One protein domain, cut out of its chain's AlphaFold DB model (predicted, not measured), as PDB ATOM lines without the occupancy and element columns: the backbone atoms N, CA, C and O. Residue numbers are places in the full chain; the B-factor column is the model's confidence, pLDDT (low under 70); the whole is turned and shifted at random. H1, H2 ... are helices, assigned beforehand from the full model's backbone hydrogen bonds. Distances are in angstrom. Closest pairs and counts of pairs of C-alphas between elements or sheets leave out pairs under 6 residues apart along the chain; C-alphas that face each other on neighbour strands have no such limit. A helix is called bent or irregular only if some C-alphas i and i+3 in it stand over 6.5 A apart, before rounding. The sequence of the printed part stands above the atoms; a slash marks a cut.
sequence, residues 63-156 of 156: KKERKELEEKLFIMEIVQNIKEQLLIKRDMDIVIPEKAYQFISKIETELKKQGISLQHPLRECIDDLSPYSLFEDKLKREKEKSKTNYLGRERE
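Overview. This is residues 63 to 156 of the 156 residues of an uncharacterized protein of Fusobacterium nucleatum subsp. animalis (UniProt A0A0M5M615). A small body, in which H1 and H2 cross and short H3 packs on H2, has a long arm: residues 138 to 156, mostly H4, stick out. The printed part has 94 residues, with four named helices in the order H1, H2, H3, H4 and no named strand; the class is all helix, and the helices hold 65 of the 94 printed residues. The whole is extended, with a radius of gyration of the C-alphas of 19.6 A and spans of 72 by 33 by 18 A.

Along the chain. H1, residues 63 to 86, runs 34.5 A from C-alpha 63 at (139.468, 237.801, 177.811). H2, residues 98 to 113, 22.9 A, is irregular: C-alphas 102 and 105 are 8.1 A apart. H3 is residues 122 to 125. H4, residues 131 to 151, runs 32.1 A to C-alpha 151 at (192.261, 265.469, 169.765).

Arrangement. H1, with residues 75 to 79 alone, touches H2, about perpendicular at 75 degrees; the closest C-alphas, of Ile 75 and Ile 107, are 5.9 A apart. H2 touches H3 with residues 101 to 108 alone, closest at the C-alphas of Ile 104 and Leu 122, 6.6 A. H4 touches no helix. Every O i to N i+4 pair is within hydrogen-bond range in H1, 8 of 12 in H2 and 15 of 17 in H4; H3 is too short for one.

Size, cuts and confidence. The printed part has no cut. The link H1 to H2 is long. Residues 92, 127 to 137 and 145 to 156 have pLDDT under 70.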
ATOM      1  N   LYS A  63     138.296 236.909 177.827       76.75
ATOM      2  CA  LYS A  63     139.468 237.801 177.811       76.75
ATOM      3  C   LYS A  63     140.590 237.405 178.784       76.75
ATOM      4  O   LYS A  63     141.756 237.689 178.521       76.75
ATOM      5  N   LYS A  64     140.262 236.811 179.939       77.88
ATOM      6  CA  LYS A  64     141.276 236.327 180.900       77.88
ATOM      7  C   LYS A  64     142.040 235.142 180.332       77.88
ATOM      8  O   LYS A  64     143.263 235.132 180.356       77.88
ATOM      9  N   GLU A  65     141.309 234.183 179.796       78.12
ATOM     10  CA  GLU A  65     141.883 232.968 179.251       78.12
ATOM     11  C   GLU A  65     142.604 233.226 177.917       78.12
ATOM     12  O   GLU A  65     143.612 232.585 177.624       78.12
ATOM     13  N   ARG A  66     142.163 234.224 177.131       77.62
ATOM     14  CA  ARG A  66     142.917 234.695 175.960       77.62
ATOM     15  C   ARG A  66     144.311 235.172 176.347       77.62
ATOM     16  O   ARG A  66     145.274 234.782 175.699       77.62
ATOM     17  N   LYS A  67     144.442 235.946 177.429       79.88
ATOM     18  CA  LYS A  67     145.763 236.371 177.914       79.88
ATOM     19  C   LYS A  67     146.645 235.188 178.298       79.88
ATOM     20  O   LYS A  67     147.834 235.207 178.013       79.88
ATOM     21  N   GLU A  68     146.079 234.146 178.907       83.06
ATOM     22  CA  GLU A  68     146.835 232.921 179.200       83.06
ATOM     23  C   GLU A  68     147.305 232.221 177.918       83.06
ATOM     24  O   GLU A  68     148.431 231.721 177.858       83.06
ATOM     25  N   LEU A  69     146.469 232.213 176.873       82.31
ATOM     26  CA  LEU A  69     146.834 231.684 175.562       82.31
ATOM     27  C   LEU A  69     147.938 232.519 174.896       82.31
ATOM     28  O   LEU A  69     148.911 231.943 174.413       82.31
ATOM     29  N   GLU A  70     147.815 233.847 174.901       80.81
ATOM     30  CA  GLU A  70     148.821 234.791 174.395       80.81
ATOM     31  C   GLU A  70     150.159 234.619 175.129       80.81
ATOM     32  O   GLU A  70     151.204 234.504 174.491       80.81
ATOM     33  N   GLU A  71     150.142 234.527 176.464       83.25
ATOM     34  CA  GLU A  71     151.339 234.270 177.271       83.25
ATOM     35  C   GLU A  71     151.992 232.937 176.904       83.25
ATOM     36  O   GLU A  71     153.211 232.866 176.739       83.25
ATOM     37  N   LYS A  72     151.198 231.869 176.762       83.75
ATOM     38  CA  LYS A  72     151.727 230.548 176.409       83.75
ATOM     39  C   LYS A  72     152.315 230.536 174.999       83.75
ATOM     40  O   LYS A  72     153.403 229.994 174.815       83.75
ATOM     41  N   LEU A  73     151.641 231.158 174.031       82.50
ATOM     42  CA  LEU A  73     152.155 231.334 172.671       82.50
ATOM     43  C   LEU A  73     153.468 232.112 172.676       82.50
ATOM     44  O   LEU A  73     154.431 231.683 172.047       82.50
ATOM     45  N   PHE A  74     153.529 233.206 173.437       83.88
ATOM     46  CA  PHE A  74     154.732 234.016 173.567       83.88
ATOM     47  C   PHE A  74     155.893 233.211 174.158       83.88
ATOM     48  O   PHE A  74     156.996 233.231 173.619       83.88
ATOM     49  N   ILE A  75     155.659 232.443 175.226       84.31
ATOM     50  CA  ILE A  75     156.691 231.577 175.814       84.31
ATOM     51  C   ILE A  75     157.178 230.550 174.788       84.31
ATOM     52  O   ILE A  75     158.384 230.402 174.618       84.31
ATOM     53  N   MET A  76     156.272 229.873 174.078       83.31
ATOM     54  CA  MET A  76     156.648 228.868 173.075       83.31
ATOM     55  C   MET A  76     157.411 229.473 171.889       83.31
ATOM     56  O   MET A  76     158.349 228.856 171.388       83.31
ATOM     57  N   GLU A  77     157.065 230.690 171.475       83.44
ATOM     58  CA  GLU A  77     157.806 231.444 170.465       83.44
ATOM     59  C   GLU A  77     159.237 231.747 170.927       83.44
ATOM     60  O   GLU A  77     160.188 231.490 170.190       83.44
ATOM     61  N   ILE A  78     159.413 232.219 172.165       84.06
ATOM     62  CA  ILE A  78     160.746 232.478 172.721       84.06
ATOM     63  C   ILE A  78     161.556 231.189 172.859       84.06
ATOM     64  O   ILE A  78     162.718 231.164 172.462       84.06
ATOM     65  N   VAL A  79     160.954 230.107 173.357       85.62
ATOM     66  CA  VAL A  79     161.592 228.782 173.439       85.62
ATOM     67  C   VAL A  79     162.086 228.339 172.061       85.62
ATOM     68  O   VAL A  79     163.218 227.873 171.924       85.62
ATOM     69  N   GLN A  80     161.271 228.535 171.025       83.25
ATOM     70  CA  GLN A  80     161.640 228.187 169.662       83.25
ATOM     71  C   GLN A  80     162.772 229.070 169.117       83.25
ATOM     72  O   GLN A  80     163.701 228.544 168.504       83.25
ATOM     73  N   ASN A  81     162.734 230.376 169.379       83.94
ATOM     74  CA  ASN A  81     163.812 231.292 169.004       83.94
ATOM     75  C   ASN A  81     165.128 230.928 169.702       83.94
ATOM     76  O   ASN A  81     166.178 230.940 169.067       83.94
ATOM     77  N   ILE A  82     165.078 230.567 170.988       82.75
ATOM     78  CA  ILE A  82     166.245 230.087 171.738       82.75
ATOM     79  C   ILE A  82     166.786 228.815 171.089       82.75
ATOM     80  O   ILE A  82     167.975 228.734 170.807       82.75
ATOM     81  N   LYS A  83     165.919 227.846 170.784       83.69
ATOM     82  CA  LYS A  83     166.315 226.604 170.112       83.69
ATOM     83  C   LYS A  83     167.020 226.870 168.781       83.69
ATOM     84  O   LYS A  83     168.026 226.235 168.494       83.69
ATOM     85  N   GLU A  84     166.505 227.797 167.978       83.06
ATOM     86  CA  GLU A  84     167.115 228.177 166.699       83.06
ATOM     87  C   GLU A  84     168.463 228.883 166.890       83.06
ATOM     88  O   GLU A  84     169.405 228.609 166.148       83.06
ATOM     89  N   GLN A  85     168.599 229.723 167.920       81.62
ATOM     90  CA  GLN A  85     169.876 230.346 168.269       81.62
ATOM     91  C   GLN A  85     170.908 229.323 168.751       81.62
ATOM     92  O   GLN A  85     172.048 229.384 168.304       81.62
ATOM     93  N   LEU A  86     170.514 228.349 169.574       82.69
ATOM     94  CA  LEU A  86     171.387 227.280 170.083       82.69
ATOM     95  C   LEU A  86     171.942 226.359 168.984       82.69
ATOM     96  O   LEU A  86     172.945 225.683 169.192       82.69
ATOM     97  N   LEU A  87     171.316 226.319 167.802       80.44
ATOM     98  CA  LEU A  87     171.865 225.594 166.649       80.44
ATOM     99  C   LEU A  87     173.079 226.301 166.026       80.44
ATOM    100  O   LEU A  87     173.853 225.666 165.314       80.44
ATOM    101  N   ILE A  88     173.216 227.611 166.243       79.62
ATOM    102  CA  ILE A  88     174.175 228.475 165.535       79.62
ATOM    103  C   ILE A  88     175.185 229.095 166.511       79.62
ATOM    104  O   ILE A  88     176.338 229.333 166.151       79.62
ATOM    105  N   LYS A  89     174.757 229.365 167.743       76.62
ATOM    106  CA  LYS A  89     175.506 230.053 168.792       76.62
ATOM    107  C   LYS A  89     175.619 229.189 170.040       76.62
ATOM    108  O   LYS A  89     174.902 228.207 170.210       76.62
ATOM    109  N   ARG A  90     176.533 229.583 170.925       73.19
ATOM    110  CA  ARG A  90     176.671 228.984 172.253       73.19
ATOM    111  C   ARG A  90     175.552 229.471 173.166       73.19
ATOM    112  O   ARG A  90     175.037 230.570 172.986       73.19
ATOM    113  N   ASP A  91     175.263 228.680 174.195       70.25
ATOM    114  CA  ASP A  91     174.248 228.971 175.211       70.25
ATOM    115  C   ASP A  91     174.402 230.358 175.860       70.25
ATOM    116  O   ASP A  91     173.417 230.894 176.339       70.25
ATOM    117  N   MET A  92     175.603 230.943 175.889       68.25
ATOM    118  CA  MET A  92     175.901 232.221 176.560       68.25
ATOM    119  C   MET A  92     175.512 233.479 175.775       68.25
ATOM    120  O   MET A  92     175.461 234.552 176.366       68.25
ATOM    121  N   ASP A  93     175.235 233.347 174.477       70.81
ATOM    122  CA  ASP A  93     175.014 234.483 173.569       70.81
ATOM    123  C   ASP A  93     173.550 234.532 173.091       70.81
ATOM    124  O   ASP A  93     173.247 234.879 171.938       70.81
ATOM    125  N   ILE A  94     172.629 234.080 173.951       81.25
ATOM    126  CA  ILE A  94     171.202 234.037 173.648       81.25
ATOM    127  C   ILE A  94     170.645 235.457 173.737       81.25
ATOM    128  O   ILE A  94     170.811 236.165 174.727       81.25
ATOM    129  N   VAL A  95     169.893 235.855 172.718       78.00
ATOM    130  CA  VAL A  95     169.190 237.137 172.687       78.00
ATOM    131  C   VAL A  95     167.692 236.878 172.763       78.00
ATOM    132  O   VAL A  95     167.126 236.196 171.904       78.00
ATOM    133  N   ILE A  96     167.032 237.441 173.776       81.62
ATOM    134  CA  ILE A  96     165.569 237.427 173.893       81.62
ATOM    135  C   ILE A  96     165.036 238.845 174.133       81.62
ATOM    136  O   ILE A  96     165.757 239.686 174.661       81.62
ATOM    137  N   PRO A  97     163.770 239.137 173.784       79.00
ATOM    138  CA  PRO A  97     163.171 240.441 174.045       79.00
ATOM    139  C   PRO A  97     163.067 240.722 175.549       79.00
ATOM    140  O   PRO A  97     162.710 239.825 176.307       79.00
ATOM    141  N   GLU A  98     163.212 241.979 175.973       76.88
ATOM    142  CA  GLU A  98     163.110 242.379 177.391       76.88
ATOM    143  C   GLU A  98     161.809 241.922 178.069       76.88
ATOM    144  O   GLU A  98     161.790 241.525 179.233       76.88
ATOM    145  N   LYS A  99     160.695 241.914 177.323       78.06
ATOM    146  CA  LYS A  99     159.399 241.423 177.824       78.06
ATOM    147  C   LYS A  99     159.461 239.957 178.270       78.06
ATOM    148  O   LYS A  99     158.701 239.559 179.146       78.06
ATOM    149  N   ALA A 100     160.359 239.160 177.692       80.31
ATOM    150  CA  ALA A 100     160.571 237.763 178.053       80.31
ATOM    151  C   ALA A 100     161.332 237.591 179.378       80.31
ATOM    152  O   ALA A 100     161.267 236.512 179.964       80.31
ATOM    153  N   TYR A 101     161.977 238.640 179.908       78.62
ATOM    154  CA  TYR A 101     162.722 238.568 181.174       78.62
ATOM    155  C   TYR A 101     161.822 238.214 182.361       78.62
ATOM    156  O   TYR A 101     162.230 237.491 183.268       78.62
ATOM    157  N   GLN A 102     160.560 238.646 182.327       82.62
ATOM    158  CA  GLN A 102     159.566 238.304 183.348       82.62
ATOM    159  C   GLN A 102     159.139 236.828 183.296       82.62
ATOM    160  O   GLN A 102     158.580 236.309 184.260       82.62
ATOM    161  N   PHE A 103     159.421 236.137 182.189       84.19
ATOM    162  CA  PHE A 103     158.992 234.765 181.934       84.19
ATOM    163  C   PHE A 103     160.151 233.759 181.904       84.19
ATOM    164  O   PHE A 103     159.902 232.593 181.607       84.19
ATOM    165  N   ILE A 104     161.385 234.157 182.257       83.25
ATOM    166  CA  ILE A 104     162.594 233.304 182.206       83.25
ATOM    167  C   ILE A 104     162.346 231.939 182.855       83.25
ATOM    168  O   ILE A 104     162.559 230.918 182.212       83.25
ATOM    169  N   SER A 105     161.816 231.890 184.079       82.69
ATOM    170  CA  SER A 105     161.585 230.612 184.771       82.69
ATOM    171  C   SER A 105     160.563 229.715 184.057       82.69
ATOM    172  O   SER A 105     160.707 228.490 184.046       82.69
ATOM    173  N   LYS A 106     159.530 230.304 183.432       84.81
ATOM    174  CA  LYS A 106     158.556 229.544 182.631       84.81
ATOM    175  C   LYS A 106     159.208 229.031 181.339       84.81
ATOM    176  O   LYS A 106     159.009 227.872 180.988       84.81
ATOM    177  N   ILE A 107     160.027 229.857 180.682       85.44
ATOM    178  CA  ILE A 107     160.777 229.505 179.466       85.44
ATOM    179  C   ILE A 107     161.767 228.366 179.748       85.44
ATOM    180  O   ILE A 107     161.780 227.385 179.015       85.44
ATOM    181  N   GLU A 108     162.538 228.432 180.836       83.06
ATOM    182  CA  GLU A 108     163.450 227.356 181.257       83.06
ATOM    183  C   GLU A 108     162.721 226.034 181.505       83.06
ATOM    184  O   GLU A 108     163.212 224.963 181.151       83.06
ATOM    185  N   THR A 109     161.535 226.102 182.114       85.44
ATOM    186  CA  THR A 109     160.716 224.915 182.371       85.44
ATOM    187  C   THR A 109     160.247 224.280 181.062       85.44
ATOM    188  O   THR A 109     160.319 223.060 180.915       85.44
ATOM    189  N   GLU A 110     159.800 225.087 180.098       83.88
ATOM    190  CA  GLU A 110     159.396 224.604 178.772       83.88
ATOM    191  C   GLU A 110     160.586 224.079 177.951       83.88
ATOM    192  O   GLU A 110     160.479 223.012 177.350       83.88
ATOM    193  N   LEU A 111     161.753 224.734 178.002       83.94
ATOM    194  CA  LEU A 111     162.989 224.235 177.379       83.94
ATOM    195  C   LEU A 111     163.354 222.838 177.903       83.94
ATOM    196  O   LEU A 111     163.595 221.924 177.112       83.94
ATOM    197  N   LYS A 112     163.304 222.644 179.228       84.31
ATOM    198  CA  LYS A 112     163.564 221.343 179.862       84.31
ATOM    199  C   LYS A 112     162.561 220.275 179.434       84.31
ATOM    200  O   LYS A 112     162.968 219.153 179.146       84.31
ATOM    201  N   LYS A 113     161.266 220.607 179.352       84.31
ATOM    202  CA  LYS A 113     160.234 219.676 178.849       84.31
ATOM    203  C   LYS A 113     160.498 219.242 177.409       84.31
ATOM    204  O   LYS A 113     160.237 218.094 177.070       84.31
ATOM    205  N   GLN A 114     161.037 220.137 176.584       78.38
ATOM    206  CA  GLN A 114     161.414 219.849 175.199       78.38
ATOM    207  C   GLN A 114     162.782 219.152 175.062       78.38
ATOM    208  O   GLN A 114     163.243 218.928 173.942       78.38
ATOM    209  N   GLY A 115     163.430 218.795 176.177       78.38
ATOM    210  CA  GLY A 115     164.715 218.089 176.197       78.38
ATOM    211  C   GLY A 115     165.933 218.980 175.941       78.38
ATOM    212  O   GLY A 115     167.023 218.462 175.710       78.38
ATOM    213  N   ILE A 116     165.772 220.305 175.977       78.94
ATOM    214  CA  ILE A 116     166.865 221.264 175.810       78.94
ATOM    215  C   ILE A 116     167.400 221.610 177.200       78.94
ATOM    216  O   ILE A 116     166.729 222.269 177.996       78.94
ATOM    217  N   SER A 117     168.613 221.146 177.499       74.88
ATOM    218  CA  SER A 117     169.318 221.493 178.733       74.88
ATOM    219  C   SER A 117     170.354 222.565 178.441       74.88
ATOM    220  O   SER A 117     171.370 222.278 177.813       74.88
ATOM    221  N   LEU A 118     170.109 223.776 178.934       76.69
ATOM    222  CA  LEU A 118     171.128 224.820 178.980       76.69
ATOM    223  C   LEU A 118     172.179 224.450 180.027       76.69
ATOM    224  O   LEU A 118     171.839 223.917 181.088       76.69
ATOM    225  N   GLN A 119     173.449 224.736 179.746       76.06
ATOM    226  CA  GLN A 119     174.513 224.523 180.731       76.06
ATOM    227  C   GLN A 119     174.462 225.538 181.877       76.06
ATOM    228  O   GLN A 119     174.952 225.247 182.971       76.06
ATOM    229  N   HIS A 120     173.922 226.732 181.634       77.69
ATOM    230  CA  HIS A 120     173.831 227.833 182.597       77.69
ATOM    231  C   HIS A 120     172.369 228.300 182.711       77.69
ATOM    232  O   HIS A 120     171.563 228.003 181.822       77.69
ATOM    233  N   PRO A 121     171.980 228.988 183.804       78.81
ATOM    234  CA  PRO A 121     170.650 229.573 183.915       78.81
ATOM    235  C   PRO A 121     170.385 230.506 182.732       78.81
ATOM    236  O   PRO A 121     171.243 231.313 182.377       78.81
ATOM    237  N   LEU A 122     169.175 230.468 182.171       79.31
ATOM    238  CA  LEU A 122     168.805 231.283 181.010       79.31
ATOM    239  C   LEU A 122     169.042 232.774 181.275       79.31
ATOM    240  O   LEU A 122     169.368 233.520 180.366       79.31
ATOM    241  N   ARG A 123     168.928 233.214 182.532       76.44
ATOM    242  CA  ARG A 123     169.222 234.593 182.931       76.44
ATOM    243  C   ARG A 123     170.670 235.018 182.664       76.44
ATOM    244  O   ARG A 123     170.895 236.180 182.354       76.44
ATOM    245  N   GLU A 124     171.623 234.105 182.819       71.81
ATOM    246  CA  GLU A 124     173.054 234.349 182.591       71.81
ATOM    247  C   GLU A 124     173.433 234.162 181.121       71.81
ATOM    248  O   GLU A 124     174.359 234.807 180.640       71.81
ATOM    249  N   CYS A 125     172.672 233.327 180.416       72.69
ATOM    250  CA  CYS A 125     172.754 233.120 178.976       72.69
ATOM    251  C   CYS A 125     172.294 234.316 178.134       72.69
ATOM    252  O   CYS A 125     172.535 234.340 176.930       72.69
ATOM    253  N   ILE A 126     171.548 235.251 178.728       73.94
ATOM    254  CA  ILE A 126     171.053 236.423 178.014       73.94
ATOM    255  C   ILE A 126     172.182 237.433 177.909       73.94
ATOM    256  O   ILE A 126     172.641 237.952 178.927       73.94
ATOM    257  N   ASP A 127     172.568 237.737 176.675       64.44
ATOM    258  CA  ASP A 127     173.728 238.569 176.359       64.44
ATOM    259  C   ASP A 127     173.684 239.904 177.133       64.44
ATOM    260  O   ASP A 127     174.618 240.227 177.860       64.44
ATOM    261  N   ASP A 128     172.540 240.601 177.136       59.50
ATOM    262  CA  ASP A 128     172.322 241.885 177.838       59.50
ATOM    263  C   ASP A 128     172.393 241.817 179.378       59.50
ATOM    264  O   ASP A 128     172.553 242.838 180.051       59.50
ATOM    265  N   LEU A 129     172.228 240.628 179.961       57.59
ATOM    266  CA  LEU A 129     172.236 240.404 181.411       57.59
ATOM    267  C   LEU A 129     173.519 239.716 181.886       57.59
ATOM    268  O   LEU A 129     173.741 239.610 183.097       57.59
ATOM    269  N   SER A 130     174.367 239.267 180.958       59.00
ATOM    270  CA  SER A 130     175.608 238.593 181.294       59.00
ATOM    271  C   SER A 130     176.608 239.589 181.917       59.00
ATOM    272  O   SER A 130     176.790 240.712 181.427       59.00
ATOM    273  N   PRO A 131     177.323 239.203 182.992       57.53
ATOM    274  CA  PRO A 131     178.398 240.024 183.556       57.53
ATOM    275  C   PRO A 131     179.489 240.364 182.529       57.53
ATOM    276  O   PRO A 131     180.150 241.397 182.643       57.53
ATOM    277  N   TYR A 132     179.669 239.492 181.533       61.41
ATOM    278  CA  TYR A 132     180.654 239.630 180.469       61.41
ATOM    279  C   TYR A 132     180.273 240.729 179.464       61.41
ATOM    280  O   TYR A 132     181.101 241.593 179.180       61.41
ATOM    281  N   SER A 133     179.017 240.789 179.016       58.66
ATOM    282  CA  SER A 133     178.540 241.846 178.113       58.66
ATOM    283  C   SER A 133     178.607 243.234 178.756       58.66
ATOM    284  O   SER A 133     179.135 244.178 178.168       58.66
ATOM    285  N   LEU A 134     178.224 243.352 180.036       61.47
ATOM    286  CA  LEU A 134     178.386 244.595 180.805       61.47
ATOM    287  C   LEU A 134     179.853 245.049 180.900       61.47
ATOM    288  O   LEU A 134     180.133 246.250 181.007       61.47
ATOM    289  N   PHE A 135     180.796 244.105 180.893       61.19
ATOM    290  CA  PHE A 135     182.228 244.389 180.893       61.19
ATOM    291  C   PHE A 135     182.735 244.789 179.500       61.19
ATOM    292  O   PHE A 135     183.486 245.760 179.388       61.19
ATOM    293  N   GLU A 136     182.288 244.117 178.436       64.38
ATOM    294  CA  GLU A 136     182.591 244.512 177.056       64.38
ATOM    295  C   GLU A 136     182.076 245.915 176.728       64.38
ATOM    296  O   GLU A 136     182.799 246.712 176.128       64.38
ATOM    297  N   ASP A 137     180.867 246.256 177.170       64.94
ATOM    298  CA  ASP A 137     180.291 247.586 176.996       64.94
ATOM    299  C   ASP A 137     181.092 248.663 177.731       64.94
ATOM    300  O   ASP A 137     181.332 249.749 177.190       64.94
ATOM    301  N   LYS A 138     181.572 248.367 178.946       70.00
ATOM    302  CA  LYS A 138     182.494 249.259 179.665       70.00
ATOM    303  C   LYS A 138     183.801 249.444 178.895       70.00
ATOM    304  O   LYS A 138     184.214 250.583 178.691       70.00
ATOM    305  N   LEU A 139     184.409 248.362 178.408       71.56
ATOM    306  CA  LEU A 139     185.636 248.402 177.605       71.56
ATOM    307  C   LEU A 139     185.461 249.186 176.297       71.56
ATOM    308  O   LEU A 139     186.350 249.948 175.915       71.56
ATOM    309  N   LYS A 140     184.326 249.026 175.605       74.56
ATOM    310  CA  LYS A 140     183.998 249.798 174.395       74.56
ATOM    311  C   LYS A 140     183.879 251.287 174.714       74.56
ATOM    312  O   LYS A 140     184.547 252.087 174.060       74.56
ATOM    313  N   ARG A 141     183.141 251.657 175.770       72.50
ATOM    314  CA  ARG A 141     183.020 253.057 176.221       72.50
ATOM    315  C   ARG A 141     184.366 253.658 176.626       72.50
ATOM    316  O   ARG A 141     184.623 254.823 176.330       72.50
ATOM    317  N   GLU A 142     185.235 252.902 177.295       70.94
ATOM    318  CA  GLU A 142     186.581 253.371 177.650       70.94
ATOM    319  C   GLU A 142     187.468 253.572 176.418       70.94
ATOM    320  O   GLU A 142     188.134 254.602 176.303       70.94
ATOM    321  N   LYS A 143     187.425 252.652 175.447       72.94
ATOM    322  CA  LYS A 143     188.138 252.811 174.172       72.94
ATOM    323  C   LYS A 143     187.637 254.021 173.384       72.94
ATOM    324  O   LYS A 143     188.457 254.766 172.849       72.94
ATOM    325  N   GLU A 144     186.332 254.268 173.338       70.62
ATOM    326  CA  GLU A 144     185.764 255.454 172.684       70.62
ATOM    327  C   GLU A 144     186.175 256.760 173.379       70.62
ATOM    328  O   GLU A 144     186.651 257.676 172.710       70.62
ATOM    329  N   LYS A 145     186.115 256.815 174.717       66.00
ATOM    330  CA  LYS A 145     186.595 257.969 175.502       66.00
ATOM    331  C   LYS A 145     188.093 258.223 175.333       66.00
ATOM    332  O   LYS A 145     188.534 259.372 175.307       66.00
ATOM    333  N   SER A 146     188.888 257.160 175.211       60.16
ATOM    334  CA  SER A 146     190.323 257.299 174.966       60.16
ATOM    335  C   SER A 146     190.599 257.918 173.594       60.16
ATOM    336  O   SER A 146     191.445 258.799 173.505       60.16
ATOM    337  N   LYS A 147     189.829 257.570 172.550       60.00
ATOM    338  CA  LYS A 147     189.964 258.160 171.206       60.00
ATOM    339  C   LYS A 147     189.613 259.650 171.169       60.00
ATOM    340  O   LYS A 147     190.274 260.397 170.454       60.00
ATOM    341  N   THR A 148     188.633 260.102 171.953       55.38
ATOM    342  CA  THR A 148     188.267 261.528 172.023       55.38
ATOM    343  C   THR A 148     189.296 262.385 172.766       55.38
ATOM    344  O   THR A 148     189.460 263.555 172.437       55.38
ATOM    345  N   ASN A 149     190.050 261.815 173.713       54.50
ATOM    346  CA  ASN A 149     191.070 262.554 174.470       54.50
ATOM    347  C   ASN A 149     192.378 262.809 173.694       54.50
ATOM    348  O   ASN A 149     193.203 263.598 174.154       54.50
ATOM    349  N   TYR A 150     192.580 262.198 172.521       51.28
ATOM    350  CA  TYR A 150     193.765 262.449 171.686       51.28
ATOM    351  C   TYR A 150     193.637 263.667 170.756       51.28
ATOM    352  O   TYR A 150     194.652 264.102 170.222       51.28
ATOM    353  N   LEU A 151     192.445 264.261 170.591       49.25
ATOM    354  CA  LEU A 151     192.261 265.469 169.765       49.25
ATOM    355  C   LEU A 151     192.480 266.799 170.517       49.25
ATOM    356  O   LEU A 151     192.426 267.854 169.899       49.25
ATOM    357  N   GLY A 152     192.727 266.773 171.832       51.34
ATOM    358  CA  GLY A 152     192.837 267.981 172.668       51.34
ATOM    359  C   GLY A 152     194.256 268.390 173.077       51.34
ATOM    360  O   GLY A 152     194.409 269.248 173.938       51.34
ATOM    361  N   ARG A 153     195.300 267.763 172.520       50.34
ATOM    362  CA  ARG A 153     196.705 268.098 172.813       50.34
ATOM    363  C   ARG A 153     197.433 268.613 171.571       50.34
ATOM    364  O   ARG A 153     198.543 268.188 171.261       50.34
ATOM    365  N   GLU A 154     196.819 269.557 170.866       48.34
ATOM    366  CA  GLU A 154     197.596 270.483 170.043       48.34
ATOM    367  C   GLU A 154     198.224 271.530 170.969       48.34
ATOM    368  O   GLU A 154     197.574 272.464 171.417       48.34
ATOM    369  N   ARG A 155     199.474 271.224 171.341       49.53
ATOM    370  CA  ARG A 155     200.612 272.124 171.593       49.53
ATOM    371  C   ARG A 155     200.270 273.573 171.990       49.53
ATOM    372  O   ARG A 155     199.907 274.375 171.135       49.53
ATOM    373  N   GLU A 156     200.516 273.891 173.265       42.75
ATOM    374  CA  GLU A 156     201.071 275.204 173.646       42.75
ATOM    375  C   GLU A 156     202.419 275.446 172.948       42.75
ATOM    376  O   GLU A 156     203.160 274.452 172.732       42.75
TER     377      GLU A 156